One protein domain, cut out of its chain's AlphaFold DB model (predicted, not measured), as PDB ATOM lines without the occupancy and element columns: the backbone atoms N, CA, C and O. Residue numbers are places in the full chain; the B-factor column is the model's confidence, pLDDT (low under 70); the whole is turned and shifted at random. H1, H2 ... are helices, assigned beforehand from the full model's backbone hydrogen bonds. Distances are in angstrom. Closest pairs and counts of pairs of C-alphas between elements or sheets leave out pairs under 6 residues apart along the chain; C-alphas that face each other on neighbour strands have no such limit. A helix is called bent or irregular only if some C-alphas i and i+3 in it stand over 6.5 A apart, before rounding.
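What this domain is: This is residues 167 to 264 of the 359 residues of the protein "Hypothetical protein" of Rotaria sp. Silwood1 (UniProt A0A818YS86). With little regular structure, this is an elongated run of loops and short helices: H3 and H4 near the middle, H2 and loop 183 to 197 toward one end, H5 and H6 toward the other, where residues 244 to 250 stick out. The printed part has 98 residues, with six named helices, H1 to H6, holding 39, and no named strand: all helix. It is compact, radius of gyration of the C-alphas 14.6 A, spanning 47 by 27 by 21 A.

Where its parts are: Find C-alpha 170 at (57.990, 96.557, 17.736), where H1, residues 170 to 173, begins. Then come H2, 177 to 182; H3, 198 to 207, 14.2 A long; H4, 221 to 226; H5, 241 to 244; and H6, 254 to 262, 11.3 A long, ending at (68.143, 86.814, 24.610). H6 is irregular, but only just: C-alphas 256 and 259 are 7.0 A apart.

How they stand to each other: H1 touches H3; their closest C-alphas, Leu 171 and Lys 199, are 4.8 A apart. H3 and H4 are close but not clearly touching, closest C-alphas Ile 202 and Arg 224 at 7.6 A. H5 and H6 only just touch, with 3 pairs of C-alphas within 8 A, the closest Gly 242 and Met 261. H2 touches no helix. In H2, H3 and H4 every O i to N i+4 pair is within hydrogen-bond range; H6 has 1 of 5, and 1 of 6 O i to N i+3 pairs; H1 and H5 are too short.

The domain as a whole: The farthest C-alphas, Gln 189 and Gln 246, are 47.3 A apart. The printed part has no cut; links H2 to H3, H3 to H4 and H4 to H5 are long. Residues 232 to 264 have pLDDT under 70.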
ATOM      1  N   SER A 167      59.800  92.717  20.817       92.00
ATOM      2  CA  SER A 167      60.597  92.443  19.625       92.00
ATOM      3  C   SER A 167      61.256  93.721  19.114       92.00
ATOM      4  O   SER A 167      60.753  94.832  19.296       92.00
ATOM      5  N   PHE A 168      62.386  93.557  18.440       91.50
ATOM      6  CA  PHE A 168      63.123  94.652  17.837       91.50
ATOM      7  C   PHE A 168      62.311  95.346  16.739       91.50
ATOM      8  O   PHE A 168      62.424  96.552  16.534       91.50
ATOM      9  N   GLU A 169      61.442  94.596  16.065       93.62
ATOM     10  CA  GLU A 169      60.446  95.134  15.141       93.62
ATOM     11  C   GLU A 169      59.458  96.087  15.822       93.62
ATOM     12  O   GLU A 169      59.222  97.183  15.318       93.62
ATOM     13  N   TYR A 170      58.941  95.724  17.000       92.88
ATOM     14  CA  TYR A 170      57.990  96.557  17.736       92.88
ATOM     15  C   TYR A 170      58.593  97.912  18.141       92.88
ATOM     16  O   TYR A 170      57.905  98.931  18.116       92.88
ATOM     17  N   LEU A 171      59.898  97.950  18.439       91.69
ATOM     18  CA  LEU A 171      60.621  99.179  18.790       91.69
ATOM     19  C   LEU A 171      60.636 100.230  17.668       91.69
ATOM     20  O   LEU A 171      60.884 101.403  17.943       91.69
ATOM     21  N   ASN A 172      60.353  99.843  16.420       93.56
ATOM     22  CA  ASN A 172      60.239 100.775  15.294       93.56
ATOM     23  C   ASN A 172      59.059 101.747  15.461       93.56
ATOM     24  O   ASN A 172      59.100 102.880  14.989       93.56
ATOM     25  N   ASN A 173      58.012 101.300  16.159       92.81
ATOM     26  CA  ASN A 173      56.783 102.065  16.373       92.81
ATOM     27  C   ASN A 173      56.868 102.983  17.597       92.81
ATOM     28  O   ASN A 173      55.941 103.734  17.887       92.81
ATOM     29  N   ILE A 174      57.978 102.911  18.328       90.38
ATOM     30  CA  ILE A 174      58.187 103.644  19.560       90.38
ATOM     31  C   ILE A 174      59.056 104.868  19.264       90.38
ATOM     32  O   ILE A 174      60.258 104.738  19.035       90.38
ATOM     33  N   SER A 175      58.459 106.061  19.287       92.31
ATOM     34  CA  SER A 175      59.210 107.314  19.132       92.31
ATOM     35  C   SER A 175      60.138 107.543  20.327       92.31
ATOM     36  O   SER A 175      59.712 107.478  21.482       92.31
ATOM     37  N   ALA A 176      61.406 107.839  20.043       90.81
ATOM     38  CA  ALA A 176      62.408 108.193  21.042       90.81
ATOM     39  C   ALA A 176      62.600 109.710  21.196       90.81
ATOM     40  O   ALA A 176      63.208 110.155  22.168       90.81
ATOM     41  N   GLU A 177      62.064 110.505  20.270       91.81
ATOM     42  CA  GLU A 177      62.213 111.964  20.222       91.81
ATOM     43  C   GLU A 177      61.832 112.633  21.541       91.81
ATOM     44  O   GLU A 177      62.600 113.416  22.092       91.81
ATOM     45  N   GLU A 178      60.671 112.280  22.091       89.12
ATOM     46  CA  GLU A 178      60.164 112.896  23.317       89.12
ATOM     47  C   GLU A 178      61.068 112.626  24.524       89.12
ATOM     48  O   GLU A 178      61.265 113.495  25.373       89.12
ATOM     49  N   TYR A 179      61.674 111.440  24.584       86.94
ATOM     50  CA  TYR A 179      62.664 111.132  25.609       86.94
ATOM     51  C   TYR A 179      63.946 111.926  25.424       86.94
ATOM     52  O   TYR A 179      64.474 112.464  26.398       86.94
ATOM     53  N   LEU A 180      64.439 112.029  24.188       89.81
ATOM     54  CA  LEU A 180      65.647 112.790  23.889       89.81
ATOM     55  C   LEU A 180      65.461 114.279  24.200       89.81
ATOM     56  O   LEU A 180      66.370 114.886  24.765       89.81
ATOM     57  N   ILE A 181      64.277 114.835  23.927       91.69
ATOM     58  CA  ILE A 181      63.907 116.203  24.313       91.69
ATOM     59  C   ILE A 181      63.888 116.343  25.833       91.69
ATOM     60  O   ILE A 181      64.541 117.224  26.391       91.69
ATOM     61  N   ARG A 182      63.211 115.429  26.535       88.25
ATOM     62  CA  ARG A 182      63.104 115.464  28.000       88.25
ATOM     63  C   ARG A 182      64.457 115.355  28.703       88.25
ATOM     64  O   ARG A 182      64.640 115.934  29.769       88.25
ATOM     65  N   LYS A 183      65.396 114.598  28.131       87.69
ATOM     66  CA  LYS A 183      66.770 114.466  28.641       87.69
ATOM     67  C   LYS A 183      67.692 115.611  28.198       87.69
ATOM     68  O   LYS A 183      68.857 115.597  28.578       87.69
ATOM     69  N   GLY A 184      67.203 116.576  27.414       92.19
ATOM     70  CA  GLY A 184      67.998 117.696  26.901       92.19
ATOM     71  C   GLY A 184      69.053 117.286  25.869       92.19
ATOM     72  O   GLY A 184      70.019 118.013  25.664       92.19
ATOM     73  N   ILE A 185      68.902 116.112  25.247       90.56
ATOM     74  CA  ILE A 185      69.807 115.598  24.205       90.56
ATOM     75  C   ILE A 185      69.409 116.150  22.832       90.56
ATOM     76  O   ILE A 185      70.271 116.399  21.993       90.56
ATOM     77  N   MET A 186      68.108 116.333  22.608       92.94
ATOM     78  CA  MET A 186      67.542 116.890  21.382       92.94
ATOM     79  C   MET A 186      66.757 118.160  21.716       92.94
ATOM     80  O   MET A 186      66.095 118.223  22.749       92.94
ATOM     81  N   LEU A 187      66.819 119.173  20.855       95.44
ATOM     82  CA  LEU A 187      66.001 120.380  20.996       95.44
ATOM     83  C   LEU A 187      64.619 120.162  20.359       95.44
ATOM     84  O   LEU A 187      64.519 119.481  19.340       95.44
ATOM     85  N   GLU A 188      63.554 120.771  20.894       95.19
ATOM     86  CA  GLU A 188      62.192 120.645  20.328       95.19
ATOM     87  C   GLU A 188      62.148 121.098  18.856       95.19
ATOM     88  O   GLU A 188      61.472 120.491  18.032       95.19
ATOM     89  N   GLN A 189      62.949 122.103  18.488       95.94
ATOM     90  CA  GLN A 189      63.057 122.597  17.112       95.94
ATOM     91  C   GLN A 189      63.641 121.560  16.139       95.94
ATOM     92  O   GLN A 189      63.450 121.692  14.934       95.94
ATOM     93  N   GLN A 190      64.354 120.538  16.625       94.31
ATOM     94  CA  GLN A 190      64.922 119.472  15.789       94.31
ATOM     95  C   GLN A 190      63.908 118.369  15.466       94.31
ATOM     96  O   GLN A 190      64.101 117.628  14.504       94.31
ATOM     97  N   ARG A 191      62.811 118.287  16.227       92.50
ATOM     98  CA  ARG A 191      61.768 117.267  16.086       92.50
ATOM     99  C   ARG A 191      61.199 117.102  14.667       92.50
ATOM    100  O   ARG A 191      61.108 115.964  14.223       92.50
ATOM    101  N   PRO A 192      60.853 118.165  13.910       94.06
ATOM    102  CA  PRO A 192      60.323 117.990  12.553       94.06
ATOM    103  C   PRO A 192      61.368 117.487  11.546       94.06
ATOM    104  O   PRO A 192      60.996 116.984  10.489       94.06
ATOM    105  N   TYR A 193      62.661 117.619  11.853       94.31
ATOM    106  CA  TYR A 193      63.751 117.263  10.941       94.31
ATOM    107  C   TYR A 193      64.340 115.880  11.223       94.31
ATOM    108  O   TYR A 193      64.972 115.293  10.346       94.31
ATOM    109  N   LEU A 194      64.166 115.369  12.442       91.38
ATOM    110  CA  LEU A 194      64.833 114.165  12.907       91.38
ATOM    111  C   LEU A 194      63.823 113.199  13.520       91.38
ATOM    112  O   LEU A 194      63.477 113.298  14.695       91.38
ATOM    113  N   LYS A 195      63.393 112.231  12.707       92.00
ATOM    114  CA  LYS A 195      62.540 111.141  13.168       92.00
ATOM    115  C   LYS A 195      63.405 110.039  13.768       92.00
ATOM    116  O   LYS A 195      64.112 109.354  13.034       92.00
ATOM    117  N   LEU A 196      63.354 109.879  15.087       92.75
ATOM    118  CA  LEU A 196      64.104 108.845  15.804       92.75
ATOM    119  C   LEU A 196      63.151 107.914  16.534       92.75
ATOM    120  O   LEU A 196      62.376 108.337  17.396       92.75
ATOM    121  N   ASN A 197      63.250 106.627  16.221       94.00
ATOM    122  CA  ASN A 197      62.592 105.581  16.987       94.00
ATOM    123  C   ASN A 197      63.592 104.906  17.944       94.00
ATOM    124  O   ASN A 197      64.812 105.095  17.885       94.00
ATOM    125  N   GLU A 198      63.068 104.116  18.872       92.12
ATOM    126  CA  GLU A 198      63.900 103.414  19.842       92.12
ATOM    127  C   GLU A 198      64.764 102.321  19.202       92.12
ATOM    128  O   GLU A 198      65.890 102.071  19.650       92.12
ATOM    129  N   LYS A 199      64.253 101.698  18.136       94.25
ATOM    130  CA  LYS A 199      64.974 100.694  17.354       94.25
ATOM    131  C   LYS A 199      66.300 101.256  16.844       94.25
ATOM    132  O   LYS A 199      67.323 100.612  17.042       94.25
ATOM    133  N   ASP A 200      66.309 102.462  16.286       92.75
ATOM    134  CA  ASP A 200      67.491 103.117  15.720       92.75
ATOM    135  C   ASP A 200      68.540 103.400  16.799       92.75
ATOM    136  O   ASP A 200      69.730 103.135  16.616       92.75
ATOM    137  N   LEU A 201      68.107 103.872  17.972       91.38
ATOM    138  CA  LEU A 201      69.008 104.133  19.097       91.38
ATOM    139  C   LEU A 201      69.693 102.857  19.595       91.38
ATOM    140  O   LEU A 201      70.903 102.855  19.852       91.38
ATOM    141  N   ILE A 202      68.934 101.769  19.734       91.81
ATOM    142  CA  ILE A 202      69.485 100.492  20.188       91.81
ATOM    143  C   ILE A 202      70.327  99.851  19.080       91.81
ATOM    144  O   ILE A 202      71.425  99.373  19.367       91.81
ATOM    145  N   ALA A 203      69.871  99.896  17.825       92.62
ATOM    146  CA  ALA A 203      70.583  99.360  16.668       92.62
ATOM    147  C   ALA A 203      71.957 100.011  16.529       92.62
ATOM    148  O   ALA A 203      72.955  99.297  16.478       92.62
ATOM    149  N   ASN A 204      72.031 101.344  16.587       91.19
ATOM    150  CA  ASN A 204      73.294 102.080  16.525       91.19
ATOM    151  C   ASN A 204      74.264 101.634  17.631       91.19
ATOM    152  O   ASN A 204      75.448 101.406  17.383       91.19
ATOM    153  N   ARG A 205      73.777 101.434  18.863       88.81
ATOM    154  CA  ARG A 205      74.619 100.963  19.977       88.81
ATOM    155  C   ARG A 205      75.054  99.505  19.839       88.81
ATOM    156  O   ARG A 205      76.149  99.165  20.287       88.81
ATOM    157  N   LEU A 206      74.212  98.644  19.275       89.12
ATOM    158  CA  LEU A 206      74.545  97.244  19.001       89.12
ATOM    159  C   LEU A 206      75.550  97.127  17.850       89.12
ATOM    160  O   LEU A 206      76.533  96.397  17.978       89.12
ATOM    161  N   GLN A 207      75.381  97.918  16.789       91.00
ATOM    162  CA  GLN A 207      76.316  98.007  15.668       91.00
ATOM    163  C   GLN A 207      77.700  98.485  16.115       91.00
ATOM    164  O   GLN A 207      78.698  97.884  15.733       91.00
ATOM    165  N   LEU A 208      77.783  99.477  17.014       87.94
ATOM    166  CA  LEU A 208      79.057  99.904  17.618       87.94
ATOM    167  C   LEU A 208      79.784  98.780  18.379       87.94
ATOM    168  O   LEU A 208      80.985  98.878  18.626       87.94
ATOM    169  N   LYS A 209      79.069  97.716  18.764       88.00
ATOM    170  CA  LYS A 209      79.616  96.518  19.414       88.00
ATOM    171  C   LYS A 209      79.800  95.340  18.450       88.00
ATOM    172  O   LYS A 209      80.122  94.251  18.918       88.00
ATOM    173  N   ASN A 210      79.600  95.540  17.146       90.81
ATOM    174  CA  ASN A 210      79.584  94.493  16.118       90.81
ATOM    175  C   ASN A 210      78.576  93.367  16.416       90.81
ATOM    176  O   ASN A 210      78.844  92.200  16.140       90.81
ATOM    177  N   ILE A 211      77.429  93.704  17.014       86.50
ATOM    178  CA  ILE A 211      76.351  92.746  17.275       86.50
ATOM    179  C   ILE A 211      75.320  92.880  16.146       86.50
ATOM    180  O   ILE A 211      74.728  93.957  16.020       86.50
ATOM    181  N   PRO A 212      75.097  91.835  15.325       87.56
ATOM    182  CA  PRO A 212      74.071  91.868  14.292       87.56
ATOM    183  C   PRO A 212      72.691  91.962  14.939       87.56
ATOM    184  O   PRO A 212      72.431  91.361  15.984       87.56
ATOM    185  N   VAL A 213      71.807  92.742  14.323       89.81
ATOM    186  CA  VAL A 213      70.480  93.010  14.869       89.81
ATOM    187  C   VAL A 213      69.419  92.480  13.921       89.81
ATOM    188  O   VAL A 213      69.313  92.931  12.785       89.81
ATOM    189  N   HIS A 214      68.625  91.531  14.407       91.81
ATOM    190  CA  HIS A 214      67.508  90.938  13.682       91.81
ATOM    191  C   HIS A 214      66.175  91.410  14.278       91.81
ATOM    192  O   HIS A 214      66.071  91.676  15.476       91.81
ATOM    193  N   ASN A 215      65.138  91.501  13.443       91.06
ATOM    194  CA  ASN A 215      63.815  92.001  13.842       91.06
ATOM    195  C   ASN A 215      63.125  91.127  14.911       91.06
ATOM    196  O   ASN A 215      62.330  91.634  15.705       91.06
ATOM    197  N   ASN A 216      63.465  89.837  14.964       88.75
ATOM    198  CA  ASN A 216      62.934  88.861  15.917       88.75
ATOM    199  C   ASN A 216      63.587  88.931  17.311       88.75
ATOM    200  O   ASN A 216      63.042  88.358  18.254       88.75
ATOM    201  N   ILE A 217      64.709  89.643  17.476       87.69
ATOM    202  CA  ILE A 217      65.375  89.769  18.779       87.69
ATOM    203  C   ILE A 217      64.424  90.446  19.761       87.69
ATOM    204  O   ILE A 217      63.885  91.512  19.477       87.69
ATOM    205  N   ARG A 218      64.236  89.854  20.942       87.69
ATOM    206  CA  ARG A 218      63.458  90.471  22.018       87.69
ATOM    207  C   ARG A 218      64.377  91.180  23.002       87.69
ATOM    208  O   ARG A 218      65.392  90.632  23.423       87.69
ATOM    209  N   ILE A 219      64.003  92.392  23.399       87.19
ATOM    210  CA  ILE A 219      64.752  93.193  24.368       87.19
ATOM    211  C   ILE A 219      63.859  93.484  25.567       87.19
ATOM    212  O   ILE A 219      62.744  93.989  25.436       87.19
ATOM    213  N   CYS A 220      64.362  93.160  26.755       86.81
ATOM    214  CA  CYS A 220      63.664  93.431  28.001       86.81
ATOM    215  C   CYS A 220      63.843  94.893  28.458       86.81
ATOM    216  O   CYS A 220      64.829  95.541  28.088       86.81
ATOM    217  N   PRO A 221      62.955  95.413  29.326       83.31
ATOM    218  CA  PRO A 221      63.061  96.774  29.861       83.31
ATOM    219  C   PRO A 221      64.414  97.082  30.519       83.31
ATOM    220  O   PRO A 221      64.963  98.167  30.337       83.31
ATOM    221  N   LYS A 222      64.997  96.111  31.232       83.12
ATOM    222  CA  LYS A 222      66.309  96.260  31.878       83.12
ATOM    223  C   LYS A 222      67.421  96.496  30.855       83.12
ATOM    224  O   LYS A 222      68.209  97.427  31.007       83.12
ATOM    225  N   HIS A 223      67.464  95.701  29.784       84.88
ATOM    226  CA  HIS A 223      68.448  95.877  28.717       84.88
ATOM    227  C   HIS A 223      68.223  97.184  27.950       84.88
ATOM    228  O   HIS A 223      69.200  97.873  27.665       84.88
ATOM    229  N   ARG A 224      66.972  97.600  27.712       84.62
ATOM    230  CA  ARG A 224      66.656  98.916  27.116       84.62
ATOM    231  C   ARG A 224      67.273 100.069  27.916       84.62
ATOM    232  O   ARG A 224      67.937 100.928  27.337       84.62
ATOM    233  N   ASN A 225      67.204 100.009  29.248       83.06
ATOM    234  CA  ASN A 225      67.857 100.996  30.113       83.06
ATOM    235  C   ASN A 225      69.393 100.997  29.957       83.06
ATOM    236  O   ASN A 225      70.018 102.054  29.886       83.06
ATOM    237  N   THR A 226      70.032  99.828  29.788       81.50
ATOM    238  CA  THR A 226      71.489  99.767  29.522       81.50
ATOM    239  C   THR A 226      71.896 100.408  28.192       81.50
ATOM    240  O   THR A 226      73.035 100.854  28.036       81.50
ATOM    241  N   PHE A 227      70.960 100.525  27.248       81.56
ATOM    242  CA  PHE A 227      71.129 101.297  26.020       81.56
ATOM    243  C   PHE A 227      70.805 102.783  26.209       81.56
ATOM    244  O   PHE A 227      70.636 103.505  25.233       81.56
ATOM    245  N   GLY A 228      70.813 103.278  27.452       77.31
ATOM    246  CA  GLY A 228      70.597 104.687  27.776       77.31
ATOM    247  C   GLY A 228      69.167 105.142  27.528       77.31
ATOM    248  O   GLY A 228      68.932 106.344  27.421       77.31
ATOM    249  N   ILE A 229      68.239 104.190  27.424       78.38
ATOM    250  CA  ILE A 229      66.824 104.436  27.189       78.38
ATOM    251  C   ILE A 229      66.058 104.029  28.448       78.38
ATOM    252  O   ILE A 229      65.361 103.016  28.516       78.38
ATOM    253  N   GLY A 230      66.291 104.805  29.506       75.31
ATOM    254  CA  GLY A 230      65.666 104.632  30.811       75.31
ATOM    255  C   GLY A 230      64.301 105.298  30.845       75.31
ATOM    256  O   GLY A 230      64.139 106.330  31.484       75.31
ATOM    257  N   TRP A 231      63.325 104.744  30.120       70.81
ATOM    258  CA  TRP A 231      61.938 105.235  30.161       70.81
ATOM    259  C   TRP A 231      61.273 105.003  31.514       70.81
ATOM    260  O   TRP A 231      60.387 105.751  31.922       70.81
ATOM    261  N   CYS A 232      61.695 103.941  32.191       63.16
ATOM    262  CA  CYS A 232      61.250 103.602  33.524       63.16
ATOM    263  C   CYS A 232      62.430 103.807  34.470       63.16
ATOM    264  O   CYS A 232      63.376 103.026  34.438       63.16
ATOM    265  N   ASP A 233      62.336 104.806  35.346       58.12
ATOM    266  CA  ASP A 233      63.279 105.022  36.456       58.12
ATOM    267  C   ASP A 233      63.157 103.941  37.553       58.12
ATOM    268  O   ASP A 233      63.739 104.064  38.626       58.12
ATOM    269  N   ARG A 234      62.371 102.880  37.319       56.22
ATOM    270  CA  ARG A 234      62.203 101.778  38.265       56.22
ATOM    271  C   ARG A 234      63.288 100.730  38.062       56.22
ATOM    272  O   ARG A 234      63.665 100.419  36.929       56.22
ATOM    273  N   ASP A 235      63.697 100.127  39.172       59.22
ATOM    274  CA  ASP A 235      64.502  98.911  39.237       59.22
ATOM    275  C   ASP A 235      63.738  97.728  38.623       59.22
ATOM    276  O   ASP A 235      63.238  96.841  39.309       59.22
ATOM    277  N   ASN A 236      63.608  97.717  37.297       57.94
ATOM    278  CA  ASN A 236      62.943  96.651  36.563       57.94
ATOM    279  C   ASN A 236      63.826  95.383  36.599       57.94
ATOM    280  O   ASN A 236      64.625  95.128  35.698       57.94
ATOM    281  N   VAL A 237      63.745  94.612  37.684       57.91
ATOM    282  CA  VAL A 237      63.023  93.328  37.714       57.91
ATOM    283  C   VAL A 237      62.864  92.578  36.388       57.91
ATOM    284  O   VAL A 237      61.728  92.386  35.972       57.91
ATOM    285  N   CYS A 238      63.914  92.199  35.650       54.81
ATOM    286  CA  CYS A 238      63.699  91.373  34.456       54.81
ATOM    287  C   CYS A 238      63.560  89.885  34.821       54.81
ATOM    288  O   CYS A 238      64.545  89.246  35.176       54.81
ATOM    289  N   HIS A 239      62.347  89.343  34.676       57.75
ATOM    290  CA  HIS A 239      62.014  87.931  34.901       57.75
ATOM    291  C   HIS A 239      62.087  87.123  33.598       57.75
ATOM    292  O   HIS A 239      61.065  86.721  33.049       57.75
ATOM    293  N   HIS A 240      63.286  86.919  33.053       61.34
ATOM    294  CA  HIS A 240      63.472  85.922  31.995       61.34
ATOM    295  C   HIS A 240      64.261  84.723  32.534       61.34
ATOM    296  O   HIS A 240      65.092  84.924  33.417       61.34
ATOM    297  N   PRO A 241      64.084  83.497  32.004       50.62
ATOM    298  CA  PRO A 241      64.739  82.294  32.536       50.62
ATOM    299  C   PRO A 241      66.268  82.419  32.659       50.62
ATOM    300  O   PRO A 241      66.858  81.900  33.594       50.62
ATOM    301  N   GLY A 242      66.918  83.203  31.788       53.84
ATOM    302  CA  GLY A 242      68.352  83.525  31.891       53.84
ATOM    303  C   GLY A 242      68.751  84.535  32.987       53.84
ATOM    304  O   GLY A 242      69.919  84.894  33.089       53.84
ATOM    305  N   HIS A 243      67.794  85.049  33.760       50.09
ATOM    306  CA  HIS A 243      67.982  85.967  34.892       50.09
ATOM    307  C   HIS A 243      67.504  85.372  36.218       50.09
ATOM    308  O   HIS A 243      67.905  85.876  37.261       50.09
ATOM    309  N   ASP A 244      66.651  84.347  36.177       46.91
ATOM    310  CA  ASP A 244      66.028  83.759  37.370       46.91
ATOM    311  C   ASP A 244      66.902  82.665  38.007       46.91
ATOM    312  O   ASP A 244      66.769  82.320  39.181       46.91
ATOM    313  N   VAL A 245      67.866  82.137  37.246       46.47
ATOM    314  CA  VAL A 245      68.802  81.131  37.745       46.47
ATOM    315  C   VAL A 245      69.990  81.839  38.400       46.47
ATOM    316  O   VAL A 245      70.932  82.250  37.730       46.47
ATOM    317  N   GLN A 246      69.907  81.929  39.730       39.81
ATOM    318  CA  GLN A 246      70.918  82.356  40.711       39.81
ATOM    319  C   GLN A 246      70.968  83.856  41.063       39.81
ATOM    320  O   GLN A 246      71.603  84.684  40.416       39.81
ATOM    321  N   GLN A 247      70.294  84.159  42.180       42.47
ATOM    322  CA  GLN A 247      70.784  84.942  43.323       42.47
ATOM    323  C   GLN A 247      71.876  85.996  43.031       42.47
ATOM    324  O   GLN A 247      73.027  85.680  42.757       42.47
ATOM    325  N   HIS A 248      71.525  87.272  43.225       41.34
ATOM    326  CA  HIS A 248      72.463  88.364  43.536       41.34
ATOM    327  C   HIS A 248      73.627  88.635  42.564       41.34
ATOM    328  O   HIS A 248      74.636  89.217  42.967       41.34
ATOM    329  N   LEU A 249      73.500  88.324  41.272       38.19
ATOM    330  CA  LEU A 249      74.483  88.804  40.299       38.19
ATOM    331  C   LEU A 249      74.436  90.337  40.207       38.19
ATOM    332  O   LEU A 249      73.400  90.947  39.916       38.19
ATOM    333  N   ARG A 250      75.587  90.966  40.480       35.47
ATOM    334  CA  ARG A 250      75.766  92.419  40.447       35.47
ATOM    335  C   ARG A 250      75.355  92.969  39.066       35.47
ATOM    336  O   ARG A 250      75.515  92.289  38.050       35.47
ATOM    337  N   PRO A 251      74.893  94.233  38.971       40.88
ATOM    338  CA  PRO A 251      74.478  94.865  37.707       40.88
ATOM    339  C   PRO A 251      75.508  94.812  36.556       40.88
ATOM    340  O   PRO A 251      75.157  95.049  35.397       40.88
ATOM    341  N   SER A 252      76.779  94.523  36.851       37.00
ATOM    342  CA  SER A 252      77.860  94.328  35.880       37.00
ATOM    343  C   SER A 252      77.704  93.064  35.030       37.00
ATOM    344  O   SER A 252      77.986  93.108  33.831       37.00
ATOM    345  N   ASP A 253      77.193  91.974  35.603       34.94
ATOM    346  CA  ASP A 253      77.256  90.638  34.983       34.94
ATOM    347  C   ASP A 253      76.101  90.413  33.993       34.94
ATOM    348  O   ASP A 253      76.201  89.654  33.028       34.94
ATOM    349  N   CYS A 254      75.048  91.227  34.126       39.00
ATOM    350  CA  CYS A 254      73.948  91.350  33.171       39.00
ATOM    351  C   CYS A 254      74.412  91.804  31.770       39.00
ATOM    352  O   CYS A 254      73.800  91.432  30.773       39.00
ATOM    353  N   ARG A 255      75.492  92.599  31.664       46.38
ATOM    354  CA  ARG A 255      75.877  93.286  30.411       46.38
ATOM    355  C   ARG A 255      76.524  92.379  29.362       46.38
ATOM    356  O   ARG A 255      76.480  92.722  28.182       46.38
ATOM    357  N   ARG A 256      77.175  91.286  29.778       37.47
ATOM    358  CA  ARG A 256      77.982  90.422  28.892       37.47
ATOM    359  C   ARG A 256      77.298  89.107  28.526       37.47
ATOM    360  O   ARG A 256      77.422  88.686  27.383       37.47
ATOM    361  N   ALA A 257      76.567  88.484  29.450       34.88
ATOM    362  CA  ALA A 257      75.988  87.159  29.222       34.88
ATOM    363  C   ALA A 257      74.658  87.181  28.437       34.88
ATOM    364  O   ALA A 257      74.336  86.216  27.747       34.88
ATOM    365  N   ASN A 258      73.888  88.277  28.492       48.53
ATOM    366  CA  ASN A 258      72.469  88.221  28.126       48.53
ATOM    367  C   ASN A 258      72.074  88.684  26.725       48.53
ATOM    368  O   ASN A 258      71.020  88.269  26.265       48.53
ATOM    369  N   ILE A 259      72.890  89.437  25.979       43.78
ATOM    370  CA  ILE A 259      72.521  89.723  24.575       43.78
ATOM    371  C   ILE A 259      72.582  88.432  23.744       43.78
ATOM    372  O   ILE A 259      71.697  88.184  22.930       43.78
ATOM    373  N   ILE A 260      73.568  87.568  24.014       39.09
ATOM    374  CA  ILE A 260      73.718  86.257  23.366       39.09
ATOM    375  C   ILE A 260      72.614  85.285  23.817       39.09
ATOM    376  O   ILE A 260      72.146  84.483  23.023       39.09
ATOM    377  N   MET A 261      72.154  85.347  25.071       39.94
ATOM    378  CA  MET A 261      71.069  84.475  25.553       39.94
ATOM    379  C   MET A 261      69.672  84.957  25.137       39.94
ATOM    380  O   MET A 261      68.849  84.137  24.748       39.94
ATOM    381  N   CYS A 262      69.403  86.266  25.127       35.78
ATOM    382  CA  CYS A 262      68.143  86.814  24.610       35.78
ATOM    383  C   CYS A 262      67.989  86.619  23.092       35.78
ATOM    384  O   CYS A 262      66.865  86.592  22.604       35.78
ATOM    385  N   SER A 263      69.095  86.460  22.356       36.09
ATOM    386  CA  SER A 263      69.097  86.104  20.925       36.09
ATOM    387  C   SER A 263      69.077  84.594  20.656       36.09
ATOM    388  O   SER A 263      68.867  84.195  19.517       36.09
ATOM    389  N   LYS A 264      69.257  83.748  21.682       37.62
ATOM    390  CA  LYS A 264      69.172  82.278  21.577       37.62
ATOM    391  C   LYS A 264      67.749  81.727  21.684       37.62
ATOM    392  O   LYS A 264      67.555  80.524  21.523       37.62
TER     393      LYS A 264